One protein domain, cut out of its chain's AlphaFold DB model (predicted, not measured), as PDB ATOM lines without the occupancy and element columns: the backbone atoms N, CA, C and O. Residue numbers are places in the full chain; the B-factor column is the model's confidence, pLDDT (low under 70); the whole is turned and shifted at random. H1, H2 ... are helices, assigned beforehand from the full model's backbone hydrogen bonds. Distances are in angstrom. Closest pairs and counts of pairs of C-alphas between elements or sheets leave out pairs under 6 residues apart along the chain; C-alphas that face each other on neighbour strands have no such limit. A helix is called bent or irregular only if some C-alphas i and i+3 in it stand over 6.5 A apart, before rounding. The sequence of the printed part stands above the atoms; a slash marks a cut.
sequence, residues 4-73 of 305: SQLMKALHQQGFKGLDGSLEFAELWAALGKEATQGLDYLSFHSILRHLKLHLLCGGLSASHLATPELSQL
ATOM      1  N   SER A   4     -47.588  58.476  34.146       87.06
ATOM      2  CA  SER A   4     -49.045  58.367  34.038       87.06
ATOM      3  C   SER A   4     -49.462  57.394  32.930       87.06
ATOM      4  O   SER A   4     -50.352  56.568  33.130       87.06
ATOM      5  N   GLN A   5     -48.773  57.424  31.785       86.06
ATOM      6  CA  GLN A   5     -48.996  56.484  30.688       86.06
ATOM      7  C   GLN A   5     -48.660  55.045  31.095       86.06
ATOM      8  O   GLN A   5     -49.445  54.146  30.794       86.06
ATOM      9  N   LEU A   6     -47.547  54.828  31.813       83.12
ATOM     10  CA  LEU A   6     -47.199  53.505  32.340       83.12
ATOM     11  C   LEU A   6     -48.296  52.984  33.273       83.12
ATOM     12  O   LEU A   6     -48.752  51.858  33.102       83.12
ATOM     13  N   MET A   7     -48.746  53.811  34.218       85.06
ATOM     14  CA  MET A   7     -49.811  53.436  35.150       85.06
ATOM     15  C   MET A   7     -51.108  53.079  34.433       85.06
ATOM     16  O   MET A   7     -51.694  52.031  34.695       85.06
ATOM     17  N   LYS A   8     -51.522  53.895  33.459       88.38
ATOM     18  CA  LYS A   8     -52.706  53.606  32.645       88.38
ATOM     19  C   LYS A   8     -52.561  52.284  31.886       88.38
ATOM     20  O   LYS A   8     -53.514  51.509  31.840       88.38
ATOM     21  N   ALA A   9     -51.384  52.007  31.326       82.50
ATOM     22  CA  ALA A   9     -51.112  50.755  30.625       82.50
ATOM     23  C   ALA A   9     -51.143  49.547  31.579       82.50
ATOM     24  O   ALA A   9     -51.752  48.531  31.256       82.50
ATOM     25  N   LEU A  10     -50.558  49.665  32.773       82.38
ATOM     26  CA  LEU A  10     -50.612  48.627  33.807       82.38
ATOM     27  C   LEU A  10     -52.056  48.368  34.269       82.38
ATOM     28  O   LEU A  10     -52.480  47.213  34.310       82.38
ATOM     29  N   HIS A  11     -52.849  49.422  34.488       83.12
ATOM     30  CA  HIS A  11     -54.274  49.311  34.817       83.12
ATOM     31  C   HIS A  11     -55.065  48.572  33.730       83.12
ATOM     32  O   HIS A  11     -55.858  47.684  34.041       83.12
ATOM     33  N   GLN A  12     -54.827  48.887  32.453       83.94
ATOM     34  CA  GLN A  12     -55.452  48.190  31.319       83.94
ATOM     35  C   GLN A  12     -55.058  46.710  31.239       83.94
ATOM     36  O   GLN A  12     -55.824  45.896  30.735       83.94
ATOM     37  N   GLN A  13     -53.879  46.356  31.751       76.81
ATOM     38  CA  GLN A  13     -53.402  44.976  31.847       76.81
ATOM     39  C   GLN A  13     -53.878  44.265  33.128       76.81
ATOM     40  O   GLN A  13     -53.439  43.150  33.398       76.81
ATOM     41  N   GLY A  14     -54.768  44.889  33.909       76.69
ATOM     42  CA  GLY A  14     -55.357  44.315  35.121       76.69
ATOM     43  C   GLY A  14     -54.557  44.557  36.402       76.69
ATOM     44  O   GLY A  14     -54.998  44.142  37.471       76.69
ATOM     45  N   PHE A  15     -53.423  45.259  36.334       77.62
ATOM     46  CA  PHE A  15     -52.654  45.638  37.519       77.62
ATOM     47  C   PHE A  15     -53.279  46.883  38.154       77.62
ATOM     48  O   PHE A  15     -52.887  47.998  37.832       77.62
ATOM     49  N   LYS A  16     -54.286  46.712  39.013       81.00
ATOM     50  CA  LYS A  16     -54.937  47.816  39.744       81.00
ATOM     51  C   LYS A  16     -54.265  48.033  41.104       81.00
ATOM     52  O   LYS A  16     -53.700  47.097  41.659       81.00
ATOM     53  N   GLY A  17     -54.358  49.245  41.654       78.25
ATOM     54  CA  GLY A  17     -53.897  49.534  43.021       78.25
ATOM     55  C   GLY A  17     -52.376  49.621  43.184       78.25
ATOM     56  O   GLY A  17     -51.879  49.596  44.303       78.25
ATOM     57  N   LEU A  18     -51.631  49.739  42.080       76.31
ATOM     58  CA  LEU A  18     -50.192  50.015  42.124       76.31
ATOM     59  C   LEU A  18     -49.886  51.479  42.476       76.31
ATOM     60  O   LEU A  18     -48.748  51.801  42.828       76.31
ATOM     61  N   ASP A  19     -50.889  52.358  42.386       76.75
ATOM     62  CA  ASP A  19     -50.777  53.780  42.698       76.75
ATOM     63  C   ASP A  19     -50.398  53.966  44.173       76.75
ATOM     64  O   ASP A  19     -51.196  53.730  45.075       76.75
ATOM     65  N   GLY A  20     -49.152  54.379  44.414       76.19
ATOM     66  CA  GLY A  20     -48.617  54.577  45.764       76.19
ATOM     67  C   GLY A  20     -47.971  53.340  46.396       76.19
ATOM     68  O   GLY A  20     -47.480  53.445  47.516       76.19
ATOM     69  N   SER A  21     -47.912  52.204  45.692       79.50
ATOM     70  CA  SER A  21     -47.136  51.045  46.156       79.50
ATOM     71  C   SER A  21     -45.632  51.344  46.156       79.50
ATOM     72  O   SER A  21     -45.118  52.019  45.252       79.50
ATOM     73  N   LEU A  22     -44.923  50.835  47.169       77.38
ATOM     74  CA  LEU A  22     -43.465  50.951  47.269       77.38
ATOM     75  C   LEU A  22     -42.802  50.245  46.080       77.38
ATOM     76  O   LEU A  22     -41.886  50.780  45.473       77.38
ATOM     77  N   GLU A  23     -43.352  49.106  45.679       74.75
ATOM     78  CA  GLU A  23     -42.899  48.273  44.572       74.75
ATOM     79  C   GLU A  23     -42.999  49.010  43.234       74.75
ATOM     80  O   GLU A  23     -42.078  48.948  42.419       74.75
ATOM     81  N   PHE A  24     -44.087  49.756  42.994       79.94
ATOM     82  CA  PHE A  24     -44.177  50.597  41.801       79.94
ATOM     83  C   PHE A  24     -43.213  51.783  41.871       79.94
ATOM     84  O   PHE A  24     -42.645  52.160  40.847       79.94
ATOM     85  N   ALA A  25     -43.012  52.380  43.049       79.06
ATOM     86  CA  ALA A  25     -42.047  53.462  43.220       79.06
ATOM     87  C   ALA A  25     -40.607  52.983  42.971       79.06
ATOM     88  O   ALA A  25     -39.865  53.663  42.265       79.06
ATOM     89  N   GLU A  26     -40.237  51.804  43.473       80.19
ATOM     90  CA  GLU A  26     -38.949  51.148  43.237       80.19
ATOM     91  C   GLU A  26     -38.773  50.756  41.773       80.19
ATOM     92  O   GLU A  26     -37.737  51.060  41.182       80.19
ATOM     93  N   LEU A  27     -39.801  50.162  41.154       78.75
ATOM     94  CA  LEU A  27     -39.806  49.875  39.722       78.75
ATOM     95  C   LEU A  27     -39.605  51.165  38.922       78.75
ATOM     96  O   LEU A  27     -38.723  51.234  38.074       78.75
ATOM     97  N   TRP A  28     -40.380  52.212  39.207       81.94
ATOM     98  CA  TRP A  28     -40.267  53.493  38.517       81.94
ATOM     99  C   TRP A  28     -38.907  54.159  38.750       81.94
ATOM    100  O   TRP A  28     -38.357  54.740  37.822       81.94
ATOM    101  N   ALA A  29     -38.334  54.052  39.949       81.25
ATOM    102  CA  ALA A  29     -37.001  54.562  40.260       81.25
ATOM    103  C   ALA A  29     -35.895  53.772  39.541       81.25
ATOM    104  O   ALA A  29     -34.937  54.374  39.053       81.25
ATOM    105  N   ALA A  30     -36.043  52.450  39.416       76.62
ATOM    106  CA  ALA A  30     -35.137  51.598  38.649       76.62
ATOM    107  C   ALA A  30     -35.160  51.957  37.156       76.62
ATOM    108  O   ALA A  30     -34.105  52.031  36.532       76.62
ATOM    109  N   LEU A  31     -36.339  52.275  36.613       78.19
ATOM    110  CA  LEU A  31     -36.497  52.826  35.259       78.19
ATOM    111  C   LEU A  31     -36.017  54.283  35.155       78.19
ATOM    112  O   LEU A  31     -35.625  54.749  34.090       78.19
ATOM    113  N   GLY A  32     -36.061  55.000  36.278       67.25
ATOM    114  CA  GLY A  32     -35.770  56.420  36.442       67.25
ATOM    115  C   GLY A  32     -34.302  56.801  36.280       67.25
ATOM    116  O   GLY A  32     -34.019  57.936  35.897       67.25
ATOM    117  N   LYS A  33     -33.365  55.876  36.527       59.53
ATOM    118  CA  LYS A  33     -31.920  56.148  36.409       59.53
ATOM    119  C   LYS A  33     -31.465  56.459  34.973       59.53
ATOM    120  O   LYS A  33     -30.402  57.046  34.809       59.53
ATOM    121  N   GLU A  34     -32.288  56.159  33.964       55.34
ATOM    122  CA  GLU A  34     -32.056  56.476  32.539       55.34
ATOM    123  C   GLU A  34     -33.121  57.439  31.952       55.34
ATOM    124  O   GLU A  34     -33.155  57.718  30.753       55.34
ATOM    125  N   ALA A  35     -34.023  57.977  32.784       53.53
ATOM    126  CA  ALA A  35     -35.308  58.532  32.341       53.53
ATOM    127  C   ALA A  35     -35.289  59.943  31.726       53.53
ATOM    128  O   ALA A  35     -36.362  60.500  31.483       53.53
ATOM    129  N   THR A  36     -34.135  60.518  31.386       61.91
ATOM    130  CA  THR A  36     -34.117  61.760  30.591       61.91
ATOM    131  C   THR A  36     -34.688  61.560  29.181       61.91
ATOM    132  O   THR A  36     -35.168  62.522  28.592       61.91
ATOM    133  N   GLN A  37     -34.701  60.329  28.650       71.62
ATOM    134  CA  GLN A  37     -35.212  60.022  27.300       71.62
ATOM    135  C   GLN A  37     -36.591  59.334  27.273       71.62
ATOM    136  O   GLN A  37     -37.165  59.125  26.204       71.62
ATOM    137  N   GLY A  38     -37.182  59.058  28.440       75.19
ATOM    138  CA  GLY A  38     -38.444  58.328  28.553       75.19
ATOM    139  C   GLY A  38     -38.315  56.834  28.229       75.19
ATOM    140  O   GLY A  38     -37.420  56.396  27.522       75.19
ATOM    141  N   LEU A  39     -39.241  56.027  28.759       82.06
ATOM    142  CA  LEU A  39     -39.217  54.574  28.556       82.06
ATOM    143  C   LEU A  39     -39.581  54.215  27.108       82.06
ATOM    144  O   LEU A  39     -40.658  54.622  26.642       82.06
ATOM    145  N   ASP A  40     -38.716  53.468  26.425       84.69
ATOM    146  CA  ASP A  40     -38.990  52.944  25.089       84.69
ATOM    147  C   ASP A  40     -40.005  51.781  25.125       84.69
ATOM    148  O   ASP A  40     -40.377  51.243  26.174       84.69
ATOM    149  N   TYR A  41     -40.512  51.414  23.949       81.81
ATOM    150  CA  TYR A  41     -41.545  50.387  23.822       81.81
ATOM    151  C   TYR A  41     -41.039  48.984  24.203       81.81
ATOM    152  O   TYR A  41     -41.770  48.204  24.816       81.81
ATOM    153  N   LEU A  42     -39.786  48.659  23.869       84.69
ATOM    154  CA  LEU A  42     -39.199  47.339  24.115       84.69
ATOM    155  C   LEU A  42     -38.938  47.101  25.605       84.69
ATOM    156  O   LEU A  42     -39.279  46.038  26.133       84.69
ATOM    157  N   SER A  43     -38.405  48.103  26.302       84.56
ATOM    158  CA  SER A  43     -38.191  48.063  27.748       84.56
ATOM    159  C   SER A  43     -39.519  47.942  28.475       84.56
ATOM    160  O   SER A  43     -39.643  47.089  29.354       84.56
ATOM    161  N   PHE A  44     -40.544  48.701  28.058       84.75
ATOM    162  CA  PHE A  44     -41.896  48.567  28.606       84.75
ATOM    163  C   PHE A  44     -42.423  47.128  28.527       84.75
ATOM    164  O   PHE A  44     -42.863  46.578  29.540       84.75
ATOM    165  N   HIS A  45     -42.336  46.489  27.359       84.75
ATOM    166  CA  HIS A  45     -42.765  45.096  27.206       84.75
ATOM    167  C   HIS A  45     -41.941  44.122  28.036       84.75
ATOM    168  O   HIS A  45     -42.500  43.195  28.627       84.75
ATOM    169  N   SER A  46     -40.629  44.340  28.134       86.06
ATOM    170  CA  SER A  46     -39.772  43.521  28.989       86.06
ATOM    171  C   SER A  46     -40.198  43.618  30.455       86.06
ATOM    172  O   SER A  46     -40.328  42.587  31.115       86.06
ATOM    173  N   ILE A  47     -40.492  44.819  30.956       84.75
ATOM    174  CA  ILE A  47     -40.969  45.043  32.329       84.75
ATOM    175  C   ILE A  47     -42.318  44.373  32.545       84.75
ATOM    176  O   ILE A  47     -42.483  43.617  33.499       84.75
ATOM    177  N   LEU A  48     -43.270  44.596  31.636       85.50
ATOM    178  CA  LEU A  48     -44.597  43.994  31.722       85.50
ATOM    179  C   LEU A  48     -44.508  42.463  31.756       85.50
ATOM    180  O   LEU A  48     -45.222  41.815  32.521       85.50
ATOM    181  N   ARG A  49     -43.606  41.879  30.961       88.38
ATOM    182  CA  ARG A  49     -43.327  40.441  30.968       88.38
ATOM    183  C   ARG A  49     -42.768  39.977  32.314       88.38
ATOM    184  O   ARG A  49     -43.264  38.985  32.839       88.38
ATOM    185  N   HIS A  50     -41.782  40.674  32.879       86.00
ATOM    186  CA  HIS A  50     -41.219  40.320  34.188       86.00
ATOM    187  C   HIS A  50     -42.257  40.436  35.303       86.00
ATOM    188  O   HIS A  50     -42.350  39.530  36.125       86.00
ATOM    189  N   LEU A  51     -43.093  41.477  35.283       83.56
ATOM    190  CA  LEU A  51     -44.205  41.631  36.220       83.56
ATOM    191  C   LEU A  51     -45.190  40.467  36.100       83.56
ATOM    192  O   LEU A  51     -45.454  39.793  37.090       83.56
ATOM    193  N   LYS A  52     -45.674  40.162  34.888       86.19
ATOM    194  CA  LYS A  52     -46.564  39.013  34.642       86.19
ATOM    195  C   LYS A  52     -45.948  37.703  35.130       86.19
ATOM    196  O   LYS A  52     -46.635  36.885  35.735       86.19
ATOM    197  N   LEU A  53     -44.655  37.504  34.890       88.06
ATOM    198  CA  LEU A  53     -43.961  36.298  35.318       88.06
ATOM    199  C   LEU A  53     -43.831  36.231  36.840       88.06
ATOM    200  O   LEU A  53     -44.104  35.185  37.418       88.06
ATOM    201  N   HIS A  54     -43.490  37.345  37.484       83.56
ATOM    202  CA  HIS A  54     -43.428  37.465  38.937       83.56
ATOM    203  C   HIS A  54     -44.787  37.163  39.587       83.56
ATOM    204  O   HIS A  54     -44.852  36.384  40.538       83.56
ATOM    205  N   LEU A  55     -45.880  37.676  39.007       82.06
ATOM    206  CA  LEU A  55     -47.247  37.342  39.419       82.06
ATOM    207  C   LEU A  55     -47.518  35.836  39.333       82.06
ATOM    208  O   LEU A  55     -47.946  35.222  40.309       82.06
ATOM    209  N   LEU A  56     -47.227  35.223  38.181       83.94
ATOM    210  CA  LEU A  56     -47.421  33.784  37.968       83.94
ATOM    211  C   LEU A  56     -46.527  32.919  38.869       83.94
ATOM    212  O   LEU A  56     -46.841  31.753  39.116       83.94
ATOM    213  N   CYS A  57     -45.412  33.463  39.349       82.56
ATOM    214  CA  CYS A  57     -44.497  32.818  40.288       82.56
ATOM    215  C   CYS A  57     -44.913  33.009  41.759       82.56
ATOM    216  O   CYS A  57     -44.162  32.641  42.649       82.56
ATOM    217  N   GLY A  58     -46.101  33.556  42.034       75.25
ATOM    218  CA  GLY A  58     -46.604  33.694  43.402       75.25
ATOM    219  C   GLY A  58     -46.077  34.918  44.151       75.25
ATOM    220  O   GLY A  58     -46.313  35.021  45.352       75.25
ATOM    221  N   GLY A  59     -45.439  35.872  43.460       65.88
ATOM    222  CA  GLY A  59     -44.909  37.099  44.068       65.88
ATOM    223  C   GLY A  59     -45.936  37.910  44.872       65.88
ATOM    224  O   GLY A  59     -45.581  38.565  45.843       65.88
ATOM    225  N   LEU A  60     -47.231  37.798  44.545       58.72
ATOM    226  CA  LEU A  60     -48.311  38.464  45.284       58.72
ATOM    227  C   LEU A  60     -48.786  37.732  46.539       58.72
ATOM    228  O   LEU A  60     -49.411  38.358  47.383       58.72
ATOM    229  N   SER A  61     -48.512  36.434  46.703       53.19
ATOM    230  CA  SER A  61     -48.913  35.739  47.940       53.19
ATOM    231  C   SER A  61     -48.148  36.254  49.167       53.19
ATOM    232  O   SER A  61     -48.565  35.993  50.291       53.19
ATOM    233  N   ALA A  62     -47.053  36.991  48.948       50.91
ATOM    234  CA  ALA A  62     -46.244  37.624  49.981       50.91
ATOM    235  C   ALA A  62     -46.471  39.142  50.111       50.91
ATOM    236  O   ALA A  62     -45.974  39.726  51.070       50.91
ATOM    237  N   SER A  63     -47.196  39.793  49.188       53.88
ATOM    238  CA  SER A  63     -47.403  41.245  49.240       53.88
ATOM    239  C   SER A  63     -48.824  41.597  49.682       53.88
ATOM    240  O   SER A  63     -49.811  40.999  49.253       53.88
ATOM    241  N   HIS A  64     -48.945  42.624  50.523       56.31
ATOM    242  CA  HIS A  64     -50.223  43.161  51.008       56.31
ATOM    243  C   HIS A  64     -51.108  43.771  49.894       56.31
ATOM    244  O   HIS A  64     -52.199  44.261  50.174       56.31
ATOM    245  N   LEU A  65     -50.645  43.749  48.640       53.50
ATOM    246  CA  LEU A  65     -51.269  44.378  47.475       53.50
ATOM    247  C   LEU A  65     -52.113  43.414  46.632       53.50
ATOM    248  O   LEU A  65     -52.733  43.836  45.655       53.50
ATOM    249  N   ALA A  66     -52.137  42.120  46.965       57.12
ATOM    250  CA  ALA A  66     -53.000  41.180  46.267       57.12
ATOM    251  C   ALA A  66     -54.467  41.558  46.509       57.12
ATOM    252  O   ALA A  66     -54.974  41.450  47.628       57.12
ATOM    253  N   THR A  67     -55.178  41.967  45.455       62.97
ATOM    254  CA  THR A  67     -56.635  42.085  45.543       62.97
ATOM    255  C   THR A  67     -57.228  40.728  45.962       62.97
ATOM    256  O   THR A  67     -56.637  39.675  45.685       62.97
ATOM    257  N   PRO A  68     -58.403  40.699  46.611       64.62
ATOM    258  CA  PRO A  68     -59.097  39.449  46.932       64.62
ATOM    259  C   PRO A  68     -59.270  38.534  45.706       64.62
ATOM    260  O   PRO A  68     -59.196  37.316  45.812       64.62
ATOM    261  N   GLU A  69     -59.417  39.124  44.519       65.56
ATOM    262  CA  GLU A  69     -59.504  38.418  43.235       65.56
ATOM    263  C   GLU A  69     -58.173  37.747  42.840       65.56
ATOM    264  O   GLU A  69     -58.161  36.612  42.366       65.56
ATOM    265  N   LEU A  70     -57.033  38.410  43.074       60.34
ATOM    266  CA  LEU A  70     -55.697  37.870  42.788       60.34
ATOM    267  C   LEU A  70     -55.245  36.836  43.824       60.34
ATOM    268  O   LEU A  70     -54.550  35.884  43.476       60.34
ATOM    269  N   SER A  71     -55.658  36.974  45.084       58.00
ATOM    270  CA  SER A  71     -55.359  35.983  46.128       58.00
ATOM    271  C   SER A  71     -56.161  34.684  45.973       58.00
ATOM    272  O   SER A  71     -55.721  33.634  46.446       58.00
ATOM    273  N   GLN A  72     -57.283  34.715  45.244       60.00
ATOM    274  CA  GLN A  72     -58.017  33.515  44.818       60.00
ATOM    275  C   GLN A  72     -57.332  32.767  43.666       60.00
ATOM    276  O   GLN A  72     -57.557  31.568  43.501       60.00
ATOM    277  N   LEU A  73     -56.419  33.410  42.927       60.00
ATOM    278  CA  LEU A  73     -55.557  32.756  41.936       60.00
ATOM    279  C   LEU A  73     -54.398  31.993  42.600       60.00
ATOM    280  O   LEU A  73     -53.276  31.993  42.090       60.00
TER     281      LEU A  73
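AT A GLANCE: This is residues 4 to 73 of the 305 residues of the protein "Hypothetical protein" of Polarella glacialis (UniProt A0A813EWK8). Three longer helices, H1, H2 and H3, stand as a triangle with few contacts between them, and a small end piece made of the two short helices H4 and H5 lies beyond one end of H3. H3 is the longest and runs along much of the model's length; the chain folds back from H2 into H3 at the other end, where residues 32 to 38, of which residue 32 belongs to H2, stick out, while H1 crosses H3 on a slant at another corner of the triangle. The printed part has 70 residues with five named helices in the order H1, H2, H3, H4, H5 and no named strand, and its class is all helix, with 44 of the 70 residues in the named helices. The whole is compact, with a radius of gyration of the C-alphas of 12.4 A, yet elongated in outline, with spans of 39 by 21 by 19 A.

HOW THE PARTS SIT: The longest helix is H3, residues 41 to 56, and its centre is the nearest to the mean of the C-alphas, at 7.8 A. H1, residues 4 to 12, is close to H3 but not clearly touching it, with 1 pair of C-alphas within 8 A. That closest pair is Leu 10 and Leu 48, whose C-alphas are 7.9 A apart. The two helices run the same way at a steep tilt of 44 degrees, centre to centre 13.0 A. H2, residues 22 to 32, is near H3, with 5 pairs of C-alphas within 10 A and no pair within 8 A. H1 and H2 are apart. H4, residues 59 to 62, and H3 meet only through their link, residues 57 and 58. H5, residues 68 to 71, only just touches H4, with 3 pairs of C-alphas within 8 A. The closest are those of Ser 61 and Ser 71, 6.7 A apart. H5 is apart from H1, H2 and H3, and H4 is apart from H1 and H2. In H1, H2 and H3 every O i to N i+4 pair is within hydrogen-bond range. H4 and H5, with 4 residues each, are too short for such a pair, and in each the 1 pair of O i and N i+3 is not within range.

IN THESE COORDINATES: H3 begins at C-alpha 41, at (-41.545, 50.387, 23.822), and ends at C-alpha 56, at (-47.421, 33.784, 37.968), 22.6 A from first to last C-alpha. H2, Leu 22 to Gly 32, measures 14.4 A. H1, Ser 4 to Gln 12, measures 12.3 A and begins at C-alpha 4, at (-49.045, 58.367, 34.038). H4, Gly 59 to Ala 62, is neither bent nor irregular, but only just: C-alphas 59 and 62 are 6.1 A apart. H5, Pro 68 to Ser 71, measures 5.2 A and ends at C-alpha 71, at (-55.359, 35.983, 46.128).

THE WHOLE: The two C-alphas farthest apart are those of Thr 36 and Gln 72, 39.6 A. The first and last printed C-alphas, those of Ser 4 and Leu 73, are 27.6 A apart. The printed part runs from 4 to 73 with no cut. The links from H3 to H4 and from H4 to H5 are tight, those from H1 to H2, 9 residues, and from H2 to H3, 8 residues, are short, and no link is long. Residues 32 to 38, of which residue 32 belongs to H2, stand free. The mean pLDDT of the printed part is 75.1, and 20 residues are under 70, namely residues 32 to 36 and 59 to 73; the mean is 57 for H4 and 62 for H5.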